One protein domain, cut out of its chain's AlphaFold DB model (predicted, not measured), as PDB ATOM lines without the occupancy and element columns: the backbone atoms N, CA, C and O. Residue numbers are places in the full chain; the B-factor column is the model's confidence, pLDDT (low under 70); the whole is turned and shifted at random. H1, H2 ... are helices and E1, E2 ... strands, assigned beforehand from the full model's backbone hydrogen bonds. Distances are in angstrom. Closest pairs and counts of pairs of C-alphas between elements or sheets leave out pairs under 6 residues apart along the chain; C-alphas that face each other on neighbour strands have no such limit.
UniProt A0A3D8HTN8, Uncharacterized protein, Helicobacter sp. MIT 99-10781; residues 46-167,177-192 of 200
ATOM      1  N   GLY A  46     154.254 134.701 159.978       85.81
ATOM      2  CA  GLY A  46     153.757 134.718 161.338       85.81
ATOM      3  C   GLY A  46     153.585 136.134 161.852       85.81
ATOM      4  O   GLY A  46     154.098 137.092 161.267       85.81
ATOM      5  N   SER A  47     152.862 136.253 162.955       88.12
ATOM      6  CA  SER A  47     152.699 137.505 163.689       88.12
ATOM      7  C   SER A  47     153.268 137.388 165.090       88.12
ATOM      8  O   SER A  47     153.199 136.322 165.696       88.12
ATOM      9  N   TYR A  48     153.773 138.491 165.619       89.56
ATOM     10  CA  TYR A  48     154.232 138.614 166.995       89.56
ATOM     11  C   TYR A  48     153.456 139.734 167.683       89.56
ATOM     12  O   TYR A  48     153.524 140.892 167.246       89.56
ATOM     13  N   GLU A  49     152.715 139.381 168.733       88.62
ATOM     14  CA  GLU A  49     152.000 140.338 169.579       88.62
ATOM     15  C   GLU A  49     153.001 140.946 170.563       88.62
ATOM     16  O   GLU A  49     153.432 140.306 171.524       88.62
ATOM     17  N   TYR A  50     153.435 142.180 170.295       86.31
ATOM     18  CA  TYR A  50     154.443 142.835 171.122       86.31
ATOM     19  C   TYR A  50     153.802 143.582 172.293       86.31
ATOM     20  O   TYR A  50     152.757 144.225 172.172       86.31
ATOM     21  N   LYS A  51     154.484 143.598 173.439       87.81
ATOM     22  CA  LYS A  51     154.146 144.511 174.537       87.81
ATOM     23  C   LYS A  51     154.657 145.907 174.213       87.81
ATOM     24  O   LYS A  51     155.732 146.066 173.643       87.81
ATOM     25  N   ARG A  52     153.955 146.947 174.670       84.50
ATOM     26  CA  ARG A  52     154.376 148.349 174.470       84.50
ATOM     27  C   ARG A  52     155.816 148.635 174.898       84.50
ATOM     28  O   ARG A  52     156.475 149.418 174.237       84.50
ATOM     29  N   ALA A  53     156.309 147.984 175.949       89.25
ATOM     30  CA  ALA A  53     157.690 148.135 176.416       89.25
ATOM     31  C   ALA A  53     158.747 147.494 175.488       89.25
ATOM     32  O   ALA A  53     159.937 147.716 175.672       89.25
ATOM     33  N   GLU A  54     158.341 146.676 174.516       91.56
ATOM     34  CA  GLU A  54     159.249 146.030 173.561       91.56
ATOM     35  C   GLU A  54     159.545 146.907 172.341       91.56
ATOM     36  O   GLU A  54     160.458 146.594 171.572       91.56
ATOM     37  N   VAL A  55     158.806 148.008 172.173       92.94
ATOM     38  CA  VAL A  55     158.947 148.932 171.051       92.94
ATOM     39  C   VAL A  55     158.946 150.381 171.513       92.94
ATOM     40  O   VAL A  55     158.237 150.772 172.434       92.94
ATOM     41  N   LYS A  56     159.683 151.225 170.797       94.00
ATOM     42  CA  LYS A  56     159.562 152.677 170.906       94.00
ATOM     43  C   LYS A  56     159.076 153.234 169.576       94.00
ATOM     44  O   LYS A  56     159.649 152.920 168.538       94.00
ATOM     45  N   PHE A  57     158.045 154.071 169.611       92.31
ATOM     46  CA  PHE A  57     157.641 154.876 168.460       92.31
ATOM     47  C   PHE A  57     158.443 156.177 168.450       92.31
ATOM     48  O   PHE A  57     158.688 156.772 169.502       92.31
ATOM     49  N   GLY A  58     158.877 156.613 167.274       92.62
ATOM     50  CA  GLY A  58     159.631 157.851 167.124       92.62
ATOM     51  C   GLY A  58     159.829 158.228 165.666       92.62
ATOM     52  O   GLY A  58     159.101 157.763 164.792       92.62
ATOM     53  N   LEU A  59     160.832 159.064 165.412       93.69
ATOM     54  CA  LEU A  59     161.201 159.492 164.068       93.69
ATOM     55  C   LEU A  59     162.573 158.935 163.688       93.69
ATOM     56  O   LEU A  59     163.522 159.021 164.466       93.69
ATOM     57  N   TYR A  60     162.683 158.412 162.471       93.25
ATOM     58  CA  TYR A  60     163.944 158.077 161.818       93.25
ATOM     59  C   TYR A  60     164.043 158.874 160.520       93.25
ATOM     60  O   TYR A  60     163.251 158.653 159.604       93.25
ATOM     61  N   LYS A  61     164.995 159.815 160.445       92.50
ATOM     62  CA  LYS A  61     165.133 160.747 159.309       92.50
ATOM     63  C   LYS A  61     163.778 161.366 158.921       92.50
ATOM     64  O   LYS A  61     163.337 161.237 157.784       92.50
ATOM     65  N   GLU A  62     163.094 161.938 159.917       91.88
ATOM     66  CA  GLU A  62     161.782 162.605 159.793       91.88
ATOM     67  C   GLU A  62     160.598 161.702 159.409       91.88
ATOM     68  O   GLU A  62     159.476 162.180 159.260       91.88
ATOM     69  N   ARG A  63     160.794 160.384 159.304       92.38
ATOM     70  CA  ARG A  63     159.707 159.427 159.057       92.38
ATOM     71  C   ARG A  63     159.318 158.701 160.333       92.38
ATOM     72  O   ARG A  63     160.189 158.320 161.115       92.38
ATOM     73  N   ALA A  64     158.019 158.475 160.523       93.44
ATOM     74  CA  ALA A  64     157.513 157.683 161.636       93.44
ATOM     75  C   ALA A  64     158.125 156.276 161.614       93.44
ATOM     76  O   ALA A  64     158.131 155.606 160.578       93.44
ATOM     77  N   ALA A  65     158.659 155.843 162.751       95.25
ATOM     78  CA  ALA A  65     159.397 154.599 162.860       95.25
ATOM     79  C   ALA A  65     159.126 153.868 164.177       95.25
ATOM     80  O   ALA A  65     158.814 154.474 165.207       95.25
ATOM     81  N   ILE A  66     159.297 152.551 164.119       95.38
ATOM     82  CA  ILE A  66     159.307 151.635 165.253       95.38
ATOM     83  C   ILE A  66     160.748 151.210 165.497       95.38
ATOM     84  O   ILE A  66     161.420 150.703 164.597       95.38
ATOM     85  N   PHE A  67     161.196 151.389 166.732       96.38
ATOM     86  CA  PHE A  67     162.487 150.935 167.220       96.38
ATOM     87  C   PHE A  67     162.260 149.711 168.107       96.38
ATOM     88  O   PHE A  67     161.621 149.812 169.157       96.38
ATOM     89  N   ILE A  68     162.774 148.558 167.686       95.69
ATOM     90  CA  ILE A  68     162.628 147.292 168.409       95.69
ATOM     91  C   ILE A  68     163.629 147.245 169.561       95.69
ATOM     92  O   ILE A  68     164.847 147.299 169.357       95.69
ATOM     93  N   GLN A  69     163.116 147.099 170.779       94.94
ATOM     94  CA  GLN A  69     163.917 147.072 171.999       94.94
ATOM     95  C   GLN A  69     164.160 145.644 172.492       94.94
ATOM     96  O   GLN A  69     165.289 145.318 172.866       94.94
ATOM     97  N   SER A  70     163.146 144.774 172.446       94.81
ATOM     98  CA  SER A  70     163.248 143.429 173.026       94.81
ATOM     99  C   SER A  70     164.027 142.451 172.148       94.81
ATOM    100  O   SER A  70     163.928 142.465 170.922       94.81
ATOM    101  N   GLN A  71     164.794 141.559 172.780       93.94
ATOM    102  CA  GLN A  71     165.523 140.515 172.057       93.94
ATOM    103  C   GLN A  71     164.572 139.519 171.381       93.94
ATOM    104  O   GLN A  71     164.794 139.144 170.236       93.94
ATOM    105  N   ALA A  72     163.472 139.160 172.048       92.31
ATOM    106  CA  ALA A  72     162.485 138.226 171.513       92.31
ATOM    107  C   ALA A  72     161.880 138.704 170.182       92.31
ATOM    108  O   ALA A  72     161.710 137.906 169.261       92.31
ATOM    109  N   MET A  73     161.606 140.004 170.064       92.00
ATOM    110  CA  MET A  73     161.068 140.598 168.846       92.00
ATOM    111  C   MET A  73     162.132 140.727 167.747       92.00
ATOM    112  O   MET A  73     161.828 140.494 166.577       92.00
ATOM    113  N   LYS A  74     163.392 141.014 168.107       93.88
ATOM    114  CA  LYS A  74     164.525 140.973 167.162       93.88
ATOM    115  C   LYS A  74     164.718 139.575 166.579       93.88
ATOM    116  O   LYS A  74     164.896 139.439 165.372       93.88
ATOM    117  N   ASP A  75     164.641 138.544 167.416       93.56
ATOM    118  CA  ASP A  75     164.772 137.152 166.983       93.56
ATOM    119  C   ASP A  75     163.619 136.733 166.066       93.56
ATOM    120  O   ASP A  75     163.851 136.055 165.066       93.56
ATOM    121  N   PHE A  76     162.393 137.181 166.351       92.31
ATOM    122  CA  PHE A  76     161.246 136.973 165.465       92.31
ATOM    123  C   PHE A  76     161.440 137.652 164.099       92.31
ATOM    124  O   PHE A  76     161.310 137.006 163.059       92.31
ATOM    125  N   VAL A  77     161.819 138.934 164.081       92.06
ATOM    126  CA  VAL A  77     162.087 139.683 162.841       92.06
ATOM    127  C   VAL A  77     163.200 139.031 162.016       92.06
ATOM    128  O   VAL A  77     163.084 138.916 160.793       92.06
ATOM    129  N   ALA A  78     164.245 138.543 162.685       90.88
ATOM    130  CA  ALA A  78     165.355 137.826 162.068       90.88
ATOM    131  C   ALA A  78     165.009 136.386 161.636       90.88
ATOM    132  O   ALA A  78     165.878 135.703 161.102       90.88
ATOM    133  N   GLY A  79     163.787 135.900 161.880       87.94
ATOM    134  CA  GLY A  79     163.373 134.531 161.552       87.94
ATOM    135  C   GLY A  79     163.991 133.446 162.443       87.94
ATOM    136  O   GLY A  79     163.860 132.264 162.146       87.94
ATOM    137  N   LYS A  80     164.651 133.819 163.547       88.06
ATOM    138  CA  LYS A  80     165.240 132.884 164.525       88.06
ATOM    139  C   LYS A  80     164.204 132.301 165.482       88.06
ATOM    140  O   LYS A  80     164.470 131.302 166.146       88.06
ATOM    141  N   LYS A  81     163.041 132.945 165.580       85.12
ATOM    142  CA  LYS A  81     161.928 132.539 166.434       85.12
ATOM    143  C   LYS A  81     160.625 132.583 165.641       85.12
ATOM    144  O   LYS A  81     160.383 133.535 164.904       85.12
ATOM    145  N   SER A  82     159.779 131.576 165.830       79.94
ATOM    146  CA  SER A  82     158.423 131.564 165.276       79.94
ATOM    147  C   SER A  82     157.541 132.633 165.928       79.94
ATOM    148  O   SER A  82     157.727 132.975 167.100       79.94
ATOM    149  N   GLY A  83     156.576 133.146 165.165       80.12
ATOM    150  CA  GLY A  83     155.536 134.033 165.686       80.12
ATOM    151  C   GLY A  83     154.570 133.320 166.634       80.12
ATOM    152  O   GLY A  83     154.623 132.102 166.812       80.12
ATOM    153  N   ASP A  84     153.676 134.099 167.231       78.56
ATOM    154  CA  ASP A  84     152.558 133.614 168.039       78.56
ATOM    155  C   ASP A  84     151.462 132.983 167.172       78.56
ATOM    156  O   ASP A  84     150.877 131.968 167.560       78.56
ATOM    157  N   ASP A  85     151.262 133.534 165.970       78.75
ATOM    158  CA  ASP A  85     150.327 133.010 164.978       78.75
ATOM    159  C   ASP A  85     151.054 132.617 163.698       78.75
ATOM    160  O   ASP A  85     152.081 133.201 163.341       78.75
ATOM    161  N   THR A  86     150.478 131.660 162.975       79.94
ATOM    162  CA  THR A  86     150.833 131.369 161.582       79.94
ATOM    163  C   THR A  86     149.791 131.961 160.654       79.94
ATOM    164  O   THR A  86     148.593 131.806 160.884       79.94
ATOM    165  N   ILE A  87     150.253 132.630 159.604       78.19
ATOM    166  CA  ILE A  87     149.433 133.282 158.588       78.19
ATOM    167  C   ILE A  87     149.702 132.595 157.255       78.19
ATOM    168  O   ILE A  87     150.855 132.411 156.859       78.19
ATOM    169  N   SER A  88     148.636 132.246 156.542       75.12
ATOM    170  CA  SER A  88     148.721 131.748 155.172       75.12
ATOM    171  C   SER A  88     147.623 132.361 154.326       75.12
ATOM    172  O   SER A  88     146.482 132.492 154.764       75.12
ATOM    173  N   ALA A  89     147.965 132.765 153.112       73.81
ATOM    174  CA  ALA A  89     147.065 133.494 152.241       73.81
ATOM    175  C   ALA A  89     147.334 133.132 150.779       73.81
ATOM    176  O   ALA A  89     148.486 133.065 150.351       73.81
ATOM    177  N   ILE A  90     146.276 132.889 150.010       73.56
ATOM    178  CA  ILE A  90     146.349 132.470 148.609       73.56
ATOM    179  C   ILE A  90     145.508 133.409 147.771       73.56
ATOM    180  O   ILE A  90     144.307 133.554 147.994       73.56
ATOM    181  N   TYR A  91     146.143 133.992 146.765       72.81
ATOM    182  CA  TYR A  91     145.532 134.916 145.829       72.81
ATOM    183  C   TYR A  91     145.442 134.278 144.453       72.81
ATOM    184  O   TYR A  91     146.435 133.840 143.867       72.81
ATOM    185  N   THR A  92     144.232 134.271 143.913       70.31
ATOM    186  CA  THR A  92     143.941 133.823 142.555       70.31
ATOM    187  C   THR A  92     143.227 134.935 141.794       70.31
ATOM    188  O   THR A  92     142.709 135.879 142.387       70.31
ATOM    189  N   LYS A  93     143.110 134.790 140.472       69.56
ATOM    190  CA  LYS A  93     142.317 135.713 139.641       69.56
ATOM    191  C   LYS A  93     140.840 135.831 140.070       69.56
ATOM    192  O   LYS A  93     140.195 136.822 139.748       69.56
ATOM    193  N   ASN A  94     140.305 134.817 140.758       68.62
ATOM    194  CA  ASN A  94     138.881 134.702 141.084       68.62
ATOM    195  C   ASN A  94     138.563 135.078 142.537       68.62
ATOM    196  O   ASN A  94     137.390 135.168 142.901       68.62
ATOM    197  N   GLY A  95     139.582 135.281 143.372       70.19
ATOM    198  CA  GLY A  95     139.376 135.488 144.794       70.19
ATOM    199  C   GLY A  95     140.594 135.160 145.642       70.19
ATOM    200  O   GLY A  95     141.685 134.872 145.136       70.19
ATOM    201  N   PHE A  96     140.367 135.196 146.946       74.69
ATOM    202  CA  PHE A  96     141.375 135.096 147.984       74.69
ATOM    203  C   PHE A  96     140.907 134.171 149.110       74.69
ATOM    204  O   PHE A  96     139.751 134.232 149.530       74.69
ATOM    205  N   THR A  97     141.822 133.360 149.632       72.81
ATOM    206  CA  THR A  97     141.615 132.587 150.862       72.81
ATOM    207  C   THR A  97     142.726 132.918 151.846       72.81
ATOM    208  O   THR A  97     143.895 132.857 151.475       72.81
ATOM    209  N   ALA A  98     142.374 133.215 153.094       72.75
ATOM    210  CA  ALA A  98     143.312 133.405 154.193       72.75
ATOM    211  C   ALA A  98     142.983 132.511 155.380       72.75
ATOM    212  O   ALA A  98     141.823 132.318 155.741       72.75
ATOM    213  N   THR A  99     144.033 132.056 156.046       71.94
ATOM    214  CA  THR A  99     143.981 131.396 157.343       71.94
ATOM    215  C   THR A  99     144.953 132.061 158.293       71.94
ATOM    216  O   THR A  99     146.098 132.336 157.924       71.94
ATOM    217  N   ARG A 100     144.524 132.247 159.536       75.06
ATOM    218  CA  ARG A 100     145.418 132.537 160.648       75.06
ATOM    219  C   ARG A 100     145.146 131.549 161.755       75.06
ATOM    220  O   ARG A 100     144.015 131.439 162.218       75.06
ATOM    221  N   THR A 101     146.188 130.858 162.176       70.81
ATOM    222  CA  THR A 101     146.112 129.879 163.253       70.81
ATOM    223  C   THR A 101     146.910 130.411 164.426       70.81
ATOM    224  O   THR A 101     148.130 130.551 164.331       70.81
ATOM    225  N   ASN A 102     146.217 130.706 165.523       70.12
ATOM    226  CA  ASN A 102     146.846 131.040 166.794       70.12
ATOM    227  C   ASN A 102     146.933 129.760 167.632       70.12
ATOM    228  O   ASN A 102     145.929 129.263 168.143       70.12
ATOM    229  N   PHE A 103     148.140 129.211 167.764       64.50
ATOM    230  CA  PHE A 103     148.351 127.955 168.489       64.50
ATOM    231  C   PHE A 103     148.248 128.112 170.010       64.50
ATOM    232  O   PHE A 103     148.011 127.130 170.710       64.50
ATOM    233  N   LYS A 104     148.413 129.333 170.532       66.75
ATOM    234  CA  LYS A 104     148.309 129.639 171.968       66.75
ATOM    235  C   LYS A 104     146.870 129.916 172.402       66.75
ATOM    236  O   LYS A 104     146.528 129.710 173.562       66.75
ATOM    237  N   ASN A 105     146.035 130.385 171.483       63.19
ATOM    238  CA  ASN A 105     144.629 130.676 171.688       63.19
ATOM    239  C   ASN A 105     143.831 130.316 170.422       63.19
ATOM    240  O   ASN A 105     143.589 131.183 169.577       63.19
ATOM    241  N   PRO A 106     143.372 129.058 170.300       64.12
ATOM    242  CA  PRO A 106     142.624 128.592 169.137       64.12
ATOM    243  C   PRO A 106     141.385 129.436 168.810       64.12
ATOM    244  O   PRO A 106     141.035 129.548 167.638       64.12
ATOM    245  N   HIS A 107     140.768 130.094 169.801       54.38
ATOM    246  CA  HIS A 107     139.612 130.978 169.601       54.38
ATOM    247  C   HIS A 107     139.938 132.265 168.825       54.38
ATOM    248  O   HIS A 107     139.023 132.921 168.337       54.38
ATOM    249  N   LYS A 108     141.221 132.622 168.683       63.38
ATOM    250  CA  LYS A 108     141.694 133.719 167.822       63.38
ATOM    251  C   LYS A 108     142.063 133.257 166.404       63.38
ATOM    252  O   LYS A 108     142.512 134.070 165.598       63.38
ATOM    253  N   SER A 109     141.901 131.970 166.087       66.81
ATOM    254  CA  SER A 109     142.141 131.464 164.733       66.81
ATOM    255  C   SER A 109     140.993 131.853 163.805       66.81
ATOM    256  O   SER A 109     139.826 131.759 164.183       66.81
ATOM    257  N   PHE A 110     141.310 132.257 162.577       69.38
ATOM    258  CA  PHE A 110     140.310 132.625 161.581       69.38
ATOM    259  C   PHE A 110     140.551 131.946 160.238       69.38
ATOM    260  O   PHE A 110     141.685 131.724 159.810       69.38
ATOM    261  N   TYR A 111     139.446 131.677 159.549       68.06
ATOM    262  CA  TYR A 111     139.404 131.270 158.154       68.06
ATOM    263  C   TYR A 111     138.565 132.290 157.396       68.06
ATOM    264  O   TYR A 111     137.446 132.607 157.802       68.06
ATOM    265  N   TYR A 112     139.093 132.797 156.290       68.00
ATOM    266  CA  TYR A 112     138.361 133.687 155.411       68.00
ATOM    267  C   TYR A 112     138.498 133.257 153.960       68.00
ATOM    268  O   TYR A 112     139.589 132.954 153.482       68.00
ATOM    269  N   HIS A 113     137.381 133.307 153.247       69.88
ATOM    270  CA  HIS A 113     137.323 133.105 151.812       69.88
ATOM    271  C   HIS A 113     136.505 134.230 151.177       69.88
ATOM    272  O   HIS A 113     135.414 134.562 151.640       69.88
ATOM    273  N   SER A 114     137.037 134.817 150.109       65.75
ATOM    274  CA  SER A 114     136.373 135.844 149.316       65.75
ATOM    275  C   SER A 114     136.468 135.511 147.842       65.75
ATOM    276  O   SER A 114     137.543 135.226 147.312       65.75
ATOM    277  N   THR A 115     135.324 135.596 147.178       67.44
ATOM    278  CA  THR A 115     135.251 135.807 145.738       67.44
ATOM    279  C   THR A 115     135.380 137.301 145.457       67.44
ATOM    280  O   THR A 115     135.137 138.123 146.338       67.44
ATOM    281  N   ARG A 116     135.728 137.671 144.224       61.78
ATOM    282  CA  ARG A 116     135.989 139.061 143.790       61.78
ATOM    283  C   ARG A 116     134.962 140.122 144.256       61.78
ATOM    284  O   ARG A 116     135.319 141.293 144.342       61.78
ATOM    285  N   ASP A 117     133.740 139.713 144.605       59.53
ATOM    286  CA  ASP A 117     132.625 140.580 145.002       59.53
ATOM    287  C   ASP A 117     132.406 140.706 146.530       59.53
ATOM    288  O   ASP A 117     131.621 141.547 146.973       59.53
ATOM    289  N   SER A 118     133.095 139.916 147.367       60.91
ATOM    290  CA  SER A 118     132.904 139.922 148.828       60.91
ATOM    291  C   SER A 118     133.963 140.743 149.570       60.91
ATOM    292  O   SER A 118     135.143 140.381 149.606       60.91
ATOM    293  N   ARG A 119     133.515 141.812 150.247       58.50
ATOM    294  CA  ARG A 119     134.341 142.741 151.053       58.50
ATOM    295  C   ARG A 119     134.235 142.531 152.570       58.50
ATOM    296  O   ARG A 119     134.502 143.449 153.340       58.50
ATOM    297  N   LEU A 120     133.781 141.366 153.036       61.59
ATOM    298  CA  LEU A 120     133.546 141.157 154.471       61.59
ATOM    299  C   LEU A 120     134.848 141.196 155.288       61.59
ATOM    300  O   LEU A 120     134.878 141.828 156.337       61.59
ATOM    301  N   TYR A 121     135.935 140.607 154.785       59.91
ATOM    302  CA  TYR A 121     137.241 140.634 155.457       59.91
ATOM    303  C   TYR A 121     137.806 142.030 155.633       59.91
ATOM    304  O   TYR A 121     138.352 142.323 156.685       59.91
ATOM    305  N   GLU A 122     137.593 142.921 154.662       57.38
ATOM    306  CA  GLU A 122     138.019 144.321 154.767       57.38
ATOM    307  C   GLU A 122     137.386 145.040 155.968       57.38
ATOM    308  O   GLU A 122     137.946 146.016 156.457       57.38
ATOM    309  N   LYS A 123     136.229 144.563 156.450       60.34
ATOM    310  CA  LYS A 123     135.529 145.139 157.604       60.34
ATOM    311  C   LYS A 123     135.984 144.575 158.947       60.34
ATOM    312  O   LYS A 123     135.788 145.243 159.954       60.34
ATOM    313  N   ILE A 124     136.499 143.346 158.972       63.53
ATOM    314  CA  ILE A 124     136.783 142.610 160.218       63.53
ATOM    315  C   ILE A 124     138.278 142.379 160.458       63.53
ATOM    316  O   ILE A 124     138.663 142.019 161.565       63.53
ATOM    317  N   ALA A 125     139.120 142.551 159.438       67.50
ATOM    318  CA  ALA A 125     140.558 142.379 159.565       67.50
ATOM    319  C   ALA A 125     141.215 143.608 160.227       67.50
ATOM    320  O   ALA A 125     140.782 144.739 159.984       67.50
ATOM    321  N   PRO A 126     142.293 143.413 161.011       73.25
ATOM    322  CA  PRO A 126     143.118 144.509 161.507       73.25
ATOM    323  C   PRO A 126     143.621 145.419 160.378       73.25
ATOM    324  O   PRO A 126     143.881 144.972 159.256       73.25
ATOM    325  N   LYS A 127     143.815 146.706 160.679       82.44
ATOM    326  CA  LYS A 127     144.405 147.659 159.731       82.44
ATOM    327  C   LYS A 127     145.896 147.365 159.605       82.44
ATOM    328  O   LYS A 127     146.607 147.361 160.604       82.44
ATOM    329  N   SER A 128     146.360 147.128 158.384       81.81
ATOM    330  CA  SER A 128     147.754 146.782 158.105       81.81
ATOM    331  C   SER A 128     148.525 147.982 157.556       81.81
ATOM    332  O   SER A 128     148.061 148.651 156.629       81.81
ATOM    333  N   PHE A 129     149.705 148.241 158.112       87.25
ATOM    334  CA  PHE A 129     150.630 149.287 157.685       87.25
ATOM    335  C   PHE A 129     151.931 148.644 157.221       87.25
ATOM    336  O   PHE A 129     152.570 147.915 157.982       87.25
ATOM    337  N   ALA A 130     152.342 148.918 155.985       89.62
ATOM    338  CA  ALA A 130     153.592 148.381 155.467       89.62
ATOM    339  C   ALA A 130     154.778 148.934 156.270       89.62
ATOM    340  O   ALA A 130     154.853 150.130 156.567       89.62
ATOM    341  N   LEU A 131     155.711 148.052 156.611       91.44
ATOM    342  CA  LEU A 131     156.932 148.402 157.315       91.44
ATOM    343  C   LEU A 131     158.129 148.218 156.391       91.44
ATOM    344  O   LEU A 131     158.350 147.145 155.827       91.44
ATOM    345  N   ARG A 132     158.956 149.255 156.292       93.25
ATOM    346  CA  ARG A 132     160.226 149.195 155.575       93.25
ATOM    347  C   ARG A 132     161.371 149.107 156.570       93.25
ATOM    348  O   ARG A 132     161.625 150.053 157.315       93.25
ATOM    349  N   GLN A 133     162.074 147.979 156.567       92.38
ATOM    350  CA  GLN A 133     163.264 147.806 157.394       92.38
ATOM    351  C   GLN A 133     164.378 148.718 156.875       92.38
ATOM    352  O   GLN A 133     164.795 148.601 155.724       92.38
ATOM    353  N   VAL A 134     164.829 149.654 157.708       94.06
ATOM    354  CA  VAL A 134     165.952 150.552 157.383       94.06
ATOM    355  C   VAL A 134     167.225 150.149 158.113       94.06
ATOM    356  O   VAL A 134     168.316 150.341 157.592       94.06
ATOM    357  N   GLU A 135     167.074 149.534 159.283       92.25
ATOM    358  CA  GLU A 135     168.143 148.918 160.065       92.25
ATOM    359  C   GLU A 135     167.594 147.641 160.720       92.25
ATOM    360  O   GLU A 135     166.370 147.505 160.829       92.25
ATOM    361  N   PRO A 136     168.442 146.711 161.209       88.88
ATOM    362  CA  PRO A 136     167.977 145.446 161.786       88.88
ATOM    363  C   PRO A 136     166.860 145.598 162.831       88.88
ATOM    364  O   PRO A 136     165.956 144.770 162.884       88.88
ATOM    365  N   ASN A 137     166.885 146.695 163.595       93.69
ATOM    366  CA  ASN A 137     165.943 146.973 164.678       93.69
ATOM    367  C   ASN A 137     165.067 148.214 164.429       93.69
ATOM    368  O   ASN A 137     164.411 148.670 165.365       93.69
ATOM    369  N   ILE A 138     165.078 148.792 163.221       95.75
ATOM    370  CA  ILE A 138     164.328 150.016 162.903       95.75
ATOM    371  C   ILE A 138     163.485 149.802 161.653       95.75
ATOM    372  O   ILE A 138     163.994 149.498 160.570       95.75
ATOM    373  N   PHE A 139     162.188 150.035 161.812       96.31
ATOM    374  CA  PHE A 139     161.198 149.944 160.751       96.31
ATOM    375  C   PHE A 139     160.533 151.293 160.552       96.31
ATOM    376  O   PHE A 139     159.958 151.838 161.488       96.31
ATOM    377  N   VAL A 140     160.584 151.822 159.333       95.69
ATOM    378  CA  VAL A 140     159.775 152.980 158.948       95.69
ATOM    379  C   VAL A 140     158.355 152.503 158.657       95.69
ATOM    380  O   VAL A 140     158.175 151.519 157.939       95.69
ATOM    381  N   ILE A 141     157.369 153.196 159.221       92.62
ATOM    382  CA  ILE A 141     155.946 152.931 159.007       92.62
ATOM    383  C   ILE A 141     155.498 153.724 157.782       92.62
ATOM    384  O   ILE A 141     155.482 154.957 157.804       92.62
ATOM    385  N   GLU A 142     155.129 153.027 156.714       89.44
ATOM    386  CA  GLU A 142     154.546 153.661 155.534       89.44
ATOM    387  C   GLU A 142     153.087 154.056 155.836       89.44
ATOM    388  O   GLU A 142     152.335 153.284 156.436       89.44
ATOM    389  N   ASN A 143     152.675 155.263 155.427       85.25
ATOM    390  CA  ASN A 143     151.333 155.824 155.677       85.25
ATOM    391  C   ASN A 143     150.922 155.850 157.163       85.25
ATOM    392  O   ASN A 143     149.814 155.455 157.530       85.25
ATOM    393  N   PHE A 144     151.825 156.315 158.030       85.62
ATOM    394  CA  PHE A 144     151.564 156.442 159.461       85.62
ATOM    395  C   PHE A 144     150.304 157.262 159.770       85.62
ATOM    396  O   PHE A 144     150.079 158.336 159.211       85.62
ATOM    397  N   THR A 145     149.538 156.791 160.753       87.44
ATOM    398  CA  THR A 145     148.442 157.539 161.372       87.44
ATOM    399  C   THR A 145     148.638 157.575 162.884       87.44
ATOM    400  O   THR A 145     149.147 156.627 163.487       87.44
ATOM    401  N   ARG A 146     148.204 158.665 163.529       85.06
ATOM    402  CA  ARG A 146     148.363 158.849 164.985       85.06
ATOM    403  C   ARG A 146     147.714 157.739 165.822       85.06
ATOM    404  O   ARG A 146     148.176 157.470 166.926       85.06
ATOM    405  N   HIS A 147     146.691 157.072 165.285       86.06
ATOM    406  CA  HIS A 147     145.947 156.005 165.957       86.06
ATOM    407  C   HIS A 147     146.778 154.730 166.174       86.06
ATOM    408  O   HIS A 147     146.485 153.959 167.080       86.06
ATOM    409  N   ILE A 148     147.881 154.549 165.440       85.75
ATOM    410  CA  ILE A 148     148.810 153.423 165.627       85.75
ATOM    411  C   ILE A 148     149.446 153.430 167.032       85.75
ATOM    412  O   ILE A 148     149.702 152.381 167.630       85.75
ATOM    413  N   VAL A 149     149.722 154.617 167.578       85.88
ATOM    414  CA  VAL A 149     150.455 154.773 168.846       85.88
ATOM    415  C   VAL A 149     149.664 154.300 170.069       85.88
ATOM    416  O   VAL A 149     150.303 153.749 170.958       85.88
ATOM    417  N   PRO A 150     148.332 154.480 170.162       86.12
ATOM    418  CA  PRO A 150     147.532 153.868 171.225       86.12
ATOM    419  C   PRO A 150     147.011 152.454 170.900       86.12
ATOM    420  O   PRO A 150     146.863 151.661 171.828       86.12
ATOM    421  N   SER A 151     146.829 152.071 169.630       85.44
ATOM    422  CA  SER A 151     146.227 150.778 169.234       85.44
ATOM    423  C   SER A 151     147.039 149.523 169.559       85.44
ATOM    424  O   SER A 151     148.253 149.495 169.377       85.44
ATOM    425  N   SER A 152     146.365 148.436 169.948       85.44
ATOM    426  CA  SER A 152     146.998 147.111 169.997       85.44
ATOM    427  C   SER A 152     147.461 146.713 168.596       85.44
ATOM    428  O   SER A 152     146.667 146.798 167.656       85.44
ATOM    429  N   CYS A 153     148.728 146.322 168.441       87.62
ATOM    430  CA  CYS A 153     149.259 145.921 167.145       87.62
ATOM    431  C   CYS A 153     150.188 144.712 167.232       87.62
ATOM    432  O   CYS A 153     150.850 144.476 168.240       87.62
ATOM    433  N   ASN A 154     150.307 144.018 166.105       89.25
ATOM    434  CA  ASN A 154     151.226 142.914 165.884       89.25
ATOM    435  C   ASN A 154     152.225 143.290 164.791       89.25
ATOM    436  O   ASN A 154     151.834 143.882 163.783       89.25
ATOM    437  N   ILE A 155     153.494 142.895 164.935       91.69
ATOM    438  CA  ILE A 155     154.388 142.855 163.769       91.69
ATOM    439  C   ILE A 155     154.173 141.532 163.053       91.69
ATOM    440  O   ILE A 155     154.263 140.462 163.652       91.69
ATOM    441  N   VAL A 156     153.942 141.615 161.751       89.88
ATOM    442  CA  VAL A 156     153.837 140.475 160.852       89.88
ATOM    443  C   VAL A 156     155.098 140.389 160.012       89.88
ATOM    444  O   VAL A 156     155.491 141.363 159.372       89.88
ATOM    445  N   ARG A 157     155.716 139.208 159.994       90.38
ATOM    446  CA  ARG A 157     156.799 138.838 159.076       90.38
ATOM    447  C   ARG A 157     156.240 137.807 158.114       90.38
ATOM    448  O   ARG A 157     155.833 136.729 158.543       90.38
ATOM    449  N   SER A 158     156.232 138.121 156.826       85.94
ATOM    450  CA  SER A 158     155.681 137.227 155.806       85.94
ATOM    451  C   SER A 158     156.596 137.105 154.600       85.94
ATOM    452  O   SER A 158     157.227 138.068 154.179       85.94
ATOM    453  N   ASN A 159     156.666 135.904 154.049       82.50
ATOM    454  CA  ASN A 159     157.255 135.595 152.764       82.50
ATOM    455  C   ASN A 159     156.151 135.641 151.700       82.50
ATOM    456  O   ASN A 159     155.061 135.100 151.903       82.50
ATOM    457  N   THR A 160     156.436 136.301 150.580       77.56
ATOM    458  CA  THR A 160     155.488 136.481 149.480       77.56
ATOM    459  C   THR A 160     156.072 135.944 148.177       77.56
ATOM    460  O   THR A 160     157.157 136.338 147.749       77.56
ATOM    461  N   PHE A 161     155.358 135.036 147.510       73.75
ATOM    462  CA  PHE A 161     155.852 134.422 146.277       73.75
ATOM    463  C   PHE A 161     154.730 134.072 145.298       73.75
ATOM    464  O   PHE A 161     153.579 133.846 145.666       73.75
ATOM    465  N   THR A 162     155.074 134.018 144.013       75.38
ATOM    466  CA  THR A 162     154.186 133.557 142.937       75.38
ATOM    467  C   THR A 162     154.546 132.145 142.511       75.38
ATOM    468  O   THR A 162     155.726 131.816 142.397       75.38
ATOM    469  N   ARG A 163     153.550 131.346 142.131       73.56
ATOM    470  CA  ARG A 163     153.761 130.136 141.329       73.56
ATOM    471  C   ARG A 163     152.887 130.153 140.086       73.56
ATOM    472  O   ARG A 163     151.768 130.659 140.113       73.56
ATOM    473  N   GLN A 164     153.403 129.575 139.011       75.69
ATOM    474  CA  GLN A 164     152.611 129.221 137.841       75.69
ATOM    475  C   GLN A 164     152.057 127.804 138.009       75.69
ATOM    476  O   GLN A 164     152.735 126.926 138.545       75.69
ATOM    477  N   SER A 165     150.824 127.579 137.568       71.06
ATOM    478  CA  SER A 165     150.199 126.258 137.562       71.06
ATOM    479  C   SER A 165     149.349 126.068 136.312       71.06
ATOM    480  O   SER A 165     148.574 126.948 135.958       71.06
ATOM    481  N   ASP A 166     149.472 124.910 135.663       67.44
ATOM    482  CA  ASP A 166     148.584 124.471 134.579       67.44
ATOM    483  C   ASP A 166     147.326 123.750 135.104       67.44
ATOM    484  O   ASP A 166     146.467 123.336 134.322       67.44
ATOM    485  N   LYS A 167     147.202 123.586 136.430       66.62
ATOM    486  CA  LYS A 167     146.065 122.919 137.065       66.62
ATOM    487  C   LYS A 167     144.925 123.897 137.316       66.62
ATOM    488  O   LYS A 167     145.130 125.016 137.781       66.62
ATOM    489  N   ASN A 177     155.976 123.756 153.542       58.75
ATOM    490  CA  ASN A 177     156.549 125.064 153.246       58.75
ATOM    491  C   ASN A 177     156.604 125.238 151.720       58.75
ATOM    492  O   ASN A 177     157.345 124.527 151.028       58.75
ATOM    493  N   TYR A 178     155.760 126.116 151.181       58.78
ATOM    494  CA  TYR A 178     155.668 126.330 149.739       58.78
ATOM    495  C   TYR A 178     156.654 127.374 149.230       58.78
ATOM    496  O   TYR A 178     156.932 127.376 148.020       58.78
ATOM    497  N   ALA A 179     157.207 128.189 150.130       57.62
ATOM    498  CA  ALA A 179     158.247 129.159 149.845       57.62
ATOM    499  C   ALA A 179     159.600 128.472 149.563       57.62
ATOM    500  O   ALA A 179     160.233 127.908 150.462       57.62
ATOM    501  N   PRO A 180     160.103 128.521 148.317       53.72
ATOM    502  CA  PRO A 180     161.436 128.036 148.007       53.72
ATOM    503  C   PRO A 180     162.468 129.064 148.498       53.72
ATOM    504  O   PRO A 180     162.815 129.987 147.769       53.72
ATOM    505  N   LYS A 181     162.975 128.887 149.729       58.41
ATOM    506  CA  LYS A 181     163.894 129.822 150.419       58.41
ATOM    507  C   LYS A 181     163.199 131.161 150.751       58.41
ATOM    508  O   LYS A 181     162.177 131.507 150.168       58.41
ATOM    509  N   GLU A 182     163.695 131.893 151.749       61.03
ATOM    510  CA  GLU A 182     163.105 133.167 152.197       61.03
ATOM    511  C   GLU A 182     163.247 134.275 151.133       61.03
ATOM    512  O   GLU A 182     164.123 135.131 151.216       61.03
ATOM    513  N   GLN A 183     162.426 134.245 150.086       60.00
ATOM    514  CA  GLN A 183     162.379 135.279 149.057       60.00
ATOM    515  C   GLN A 183     161.326 136.328 149.433       60.00
ATOM    516  O   GLN A 183     160.272 135.987 149.947       60.00
ATOM    517  N   ASN A 184     161.603 137.612 149.199       76.62
ATOM    518  CA  ASN A 184     160.645 138.710 149.404       76.62
ATOM    519  C   ASN A 184     159.977 138.723 150.794       76.62
ATOM    520  O   ASN A 184     158.745 138.738 150.909       76.62
ATOM    521  N   ILE A 185     160.797 138.718 151.852       84.94
ATOM    522  CA  ILE A 185     160.306 138.986 153.206       84.94
ATOM    523  C   ILE A 185     159.730 140.402 153.230       84.94
ATOM    524  O   ILE A 185     160.414 141.374 152.917       84.94
ATOM    525  N   THR A 186     158.473 140.508 153.638       88.50
ATOM    526  CA  THR A 186     157.794 141.773 153.889       88.50
ATOM    527  C   THR A 186     157.371 141.847 155.344       88.50
ATOM    528  O   THR A 186     157.039 140.832 155.974       88.50
ATOM    529  N   PHE A 187     157.388 143.066 155.869       90.88
ATOM    530  CA  PHE A 187     156.988 143.357 157.231       90.88
ATOM    531  C   PHE A 187     155.773 144.267 157.223       90.88
ATOM    532  O   PHE A 187     155.698 145.208 156.433       90.88
ATOM    533  N   HIS A 188     154.841 143.994 158.129       90.88
ATOM    534  CA  HIS A 188     153.636 144.796 158.306       90.88
ATOM    535  C   HIS A 188     153.363 144.999 159.785       90.88
ATOM    536  O   HIS A 188     153.737 144.174 160.617       90.88
ATOM    537  N   LEU A 189     152.697 146.097 160.099       90.06
ATOM    538  CA  LEU A 189     152.129 146.359 161.404       90.06
ATOM    539  C   LEU A 189     150.615 146.218 161.294       90.06
ATOM    540  O   LEU A 189     149.974 147.015 160.619       90.06
ATOM    541  N   GLU A 190     150.049 145.216 161.946       88.00
ATOM    542  CA  GLU A 190     148.604 145.005 161.980       88.00
ATOM    543  C   GLU A 190     148.041 145.544 163.287       88.00
ATOM    544  O   GLU A 190     148.355 145.002 164.341       88.00
ATOM    545  N   CYS A 191     147.224 146.591 163.221       85.06
ATOM    546  CA  CYS A 191     146.658 147.272 164.378       85.06
ATOM    547  C   CYS A 191     145.133 147.156 164.429       85.06
ATOM    548  O   CYS A 191     144.437 147.342 163.426       85.06
ATOM    549  N   GLU A 192     144.605 146.944 165.630       84.50
ATOM    550  CA  GLU A 192     143.185 147.099 165.936       84.50
ATOM    551  C   GLU A 192     142.887 148.595 166.107       84.50
ATOM    552  O   GLU A 192     143.119 149.197 167.159       84.50
TER     553      GLU A 192
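Overview. This is residues 46 to 167 and 177 to 192 of the 200 residues of an uncharacterized protein of Helicobacter sp. MIT 99-10781 (UniProt A0A3D8HTN8). One long, strongly twisted antiparallel sheet makes the body, with two wings: the hairpin E2 and E3 with E8 and E7 at one end, the hairpins of E4, E5 and E6 at the other, and E10, E9 and E1 between them. The short helix H1 packs on the sheet near E1 and E9, while H2 only grazes it near E6. The printed part has 138 residues and is mostly strand, running E1 E2 E3 H1 E4 E5 E6 H2 E7 E8 E9 E10; the sheet's order is E2 E3 E8 E7 E10 E9 E1 E4 E5 E6. It is compact, with a radius of gyration of the C-alphas of 15.8 A and spans of 46 by 33 by 32 A.

Arrangement. Start at E1, residues 46 to 49, an inner strand. E2, residues 55 to 60, is an edge strand and forms a hairpin with E3, residues 63 to 68; look for N 60 and O 63, 2.8 A apart. H1, residues 71 to 77, is on the sheet at a height of 7.7 A, and the closest C-alphas of H1 and E1 are those of Met 73 and Tyr 48, 7.4 A apart. E4, residues 85 to 92, is antiparallel to E1 at 136 degrees, with N 47 and O 85 at 3.2 A. E4, E5, residues 95 to 102, and E6, residues 110 to 115, form a meander, each strand the antiparallel neighbour of the one before; find N 88 and O 99 at 2.9 A, and N 98 and O 112 at 2.8 A. H2, residues 120 to 124, only grazes the sheet with residues 120 to 121; Tyr 121 and Tyr 112 of E6 have their closest C-alphas, 7.0 A apart. E7, residues 127 to 135, forms a hairpin with E8, residues 138 to 141, with N 140 and O 132 at 2.9 A. E8 also pairs with E3, N 66 and O 139 being 2.8 A apart. E9, residues 153 to 165, is antiparallel to E1 at 173 degrees, with N 48 and O 155 at 2.8 A. E10, residues 185 to 191, has E9 and E7 as neighbours: N 156 and O 188, and N 129 and O 189, are each 2.8 A apart. In H1 and H2 every O i to N i+4 pair is within hydrogen-bond range.

Along the chain. Find C-alpha 46, where E1 begins, at (153.757, 134.718, 161.338). E9, the longest strand, runs 35.5 A from C-alpha 153 at (149.259, 145.921, 167.145); E7 spans 23.8 A, E5 23.7 A and E4 23.3 A. E10 ends at C-alpha 191, (146.658, 147.272, 164.378).

Size, cuts and confidence. Residues 168 to 176 are not printed, and C-alphas 167 and 177 are 19.4 A apart across the cut. Of the links printed whole, E8 to E9 is long, with 11 residues. Confidence is under 70 at residues 93 to 94, 103 to 125, 166 to 167 and 177 to 183.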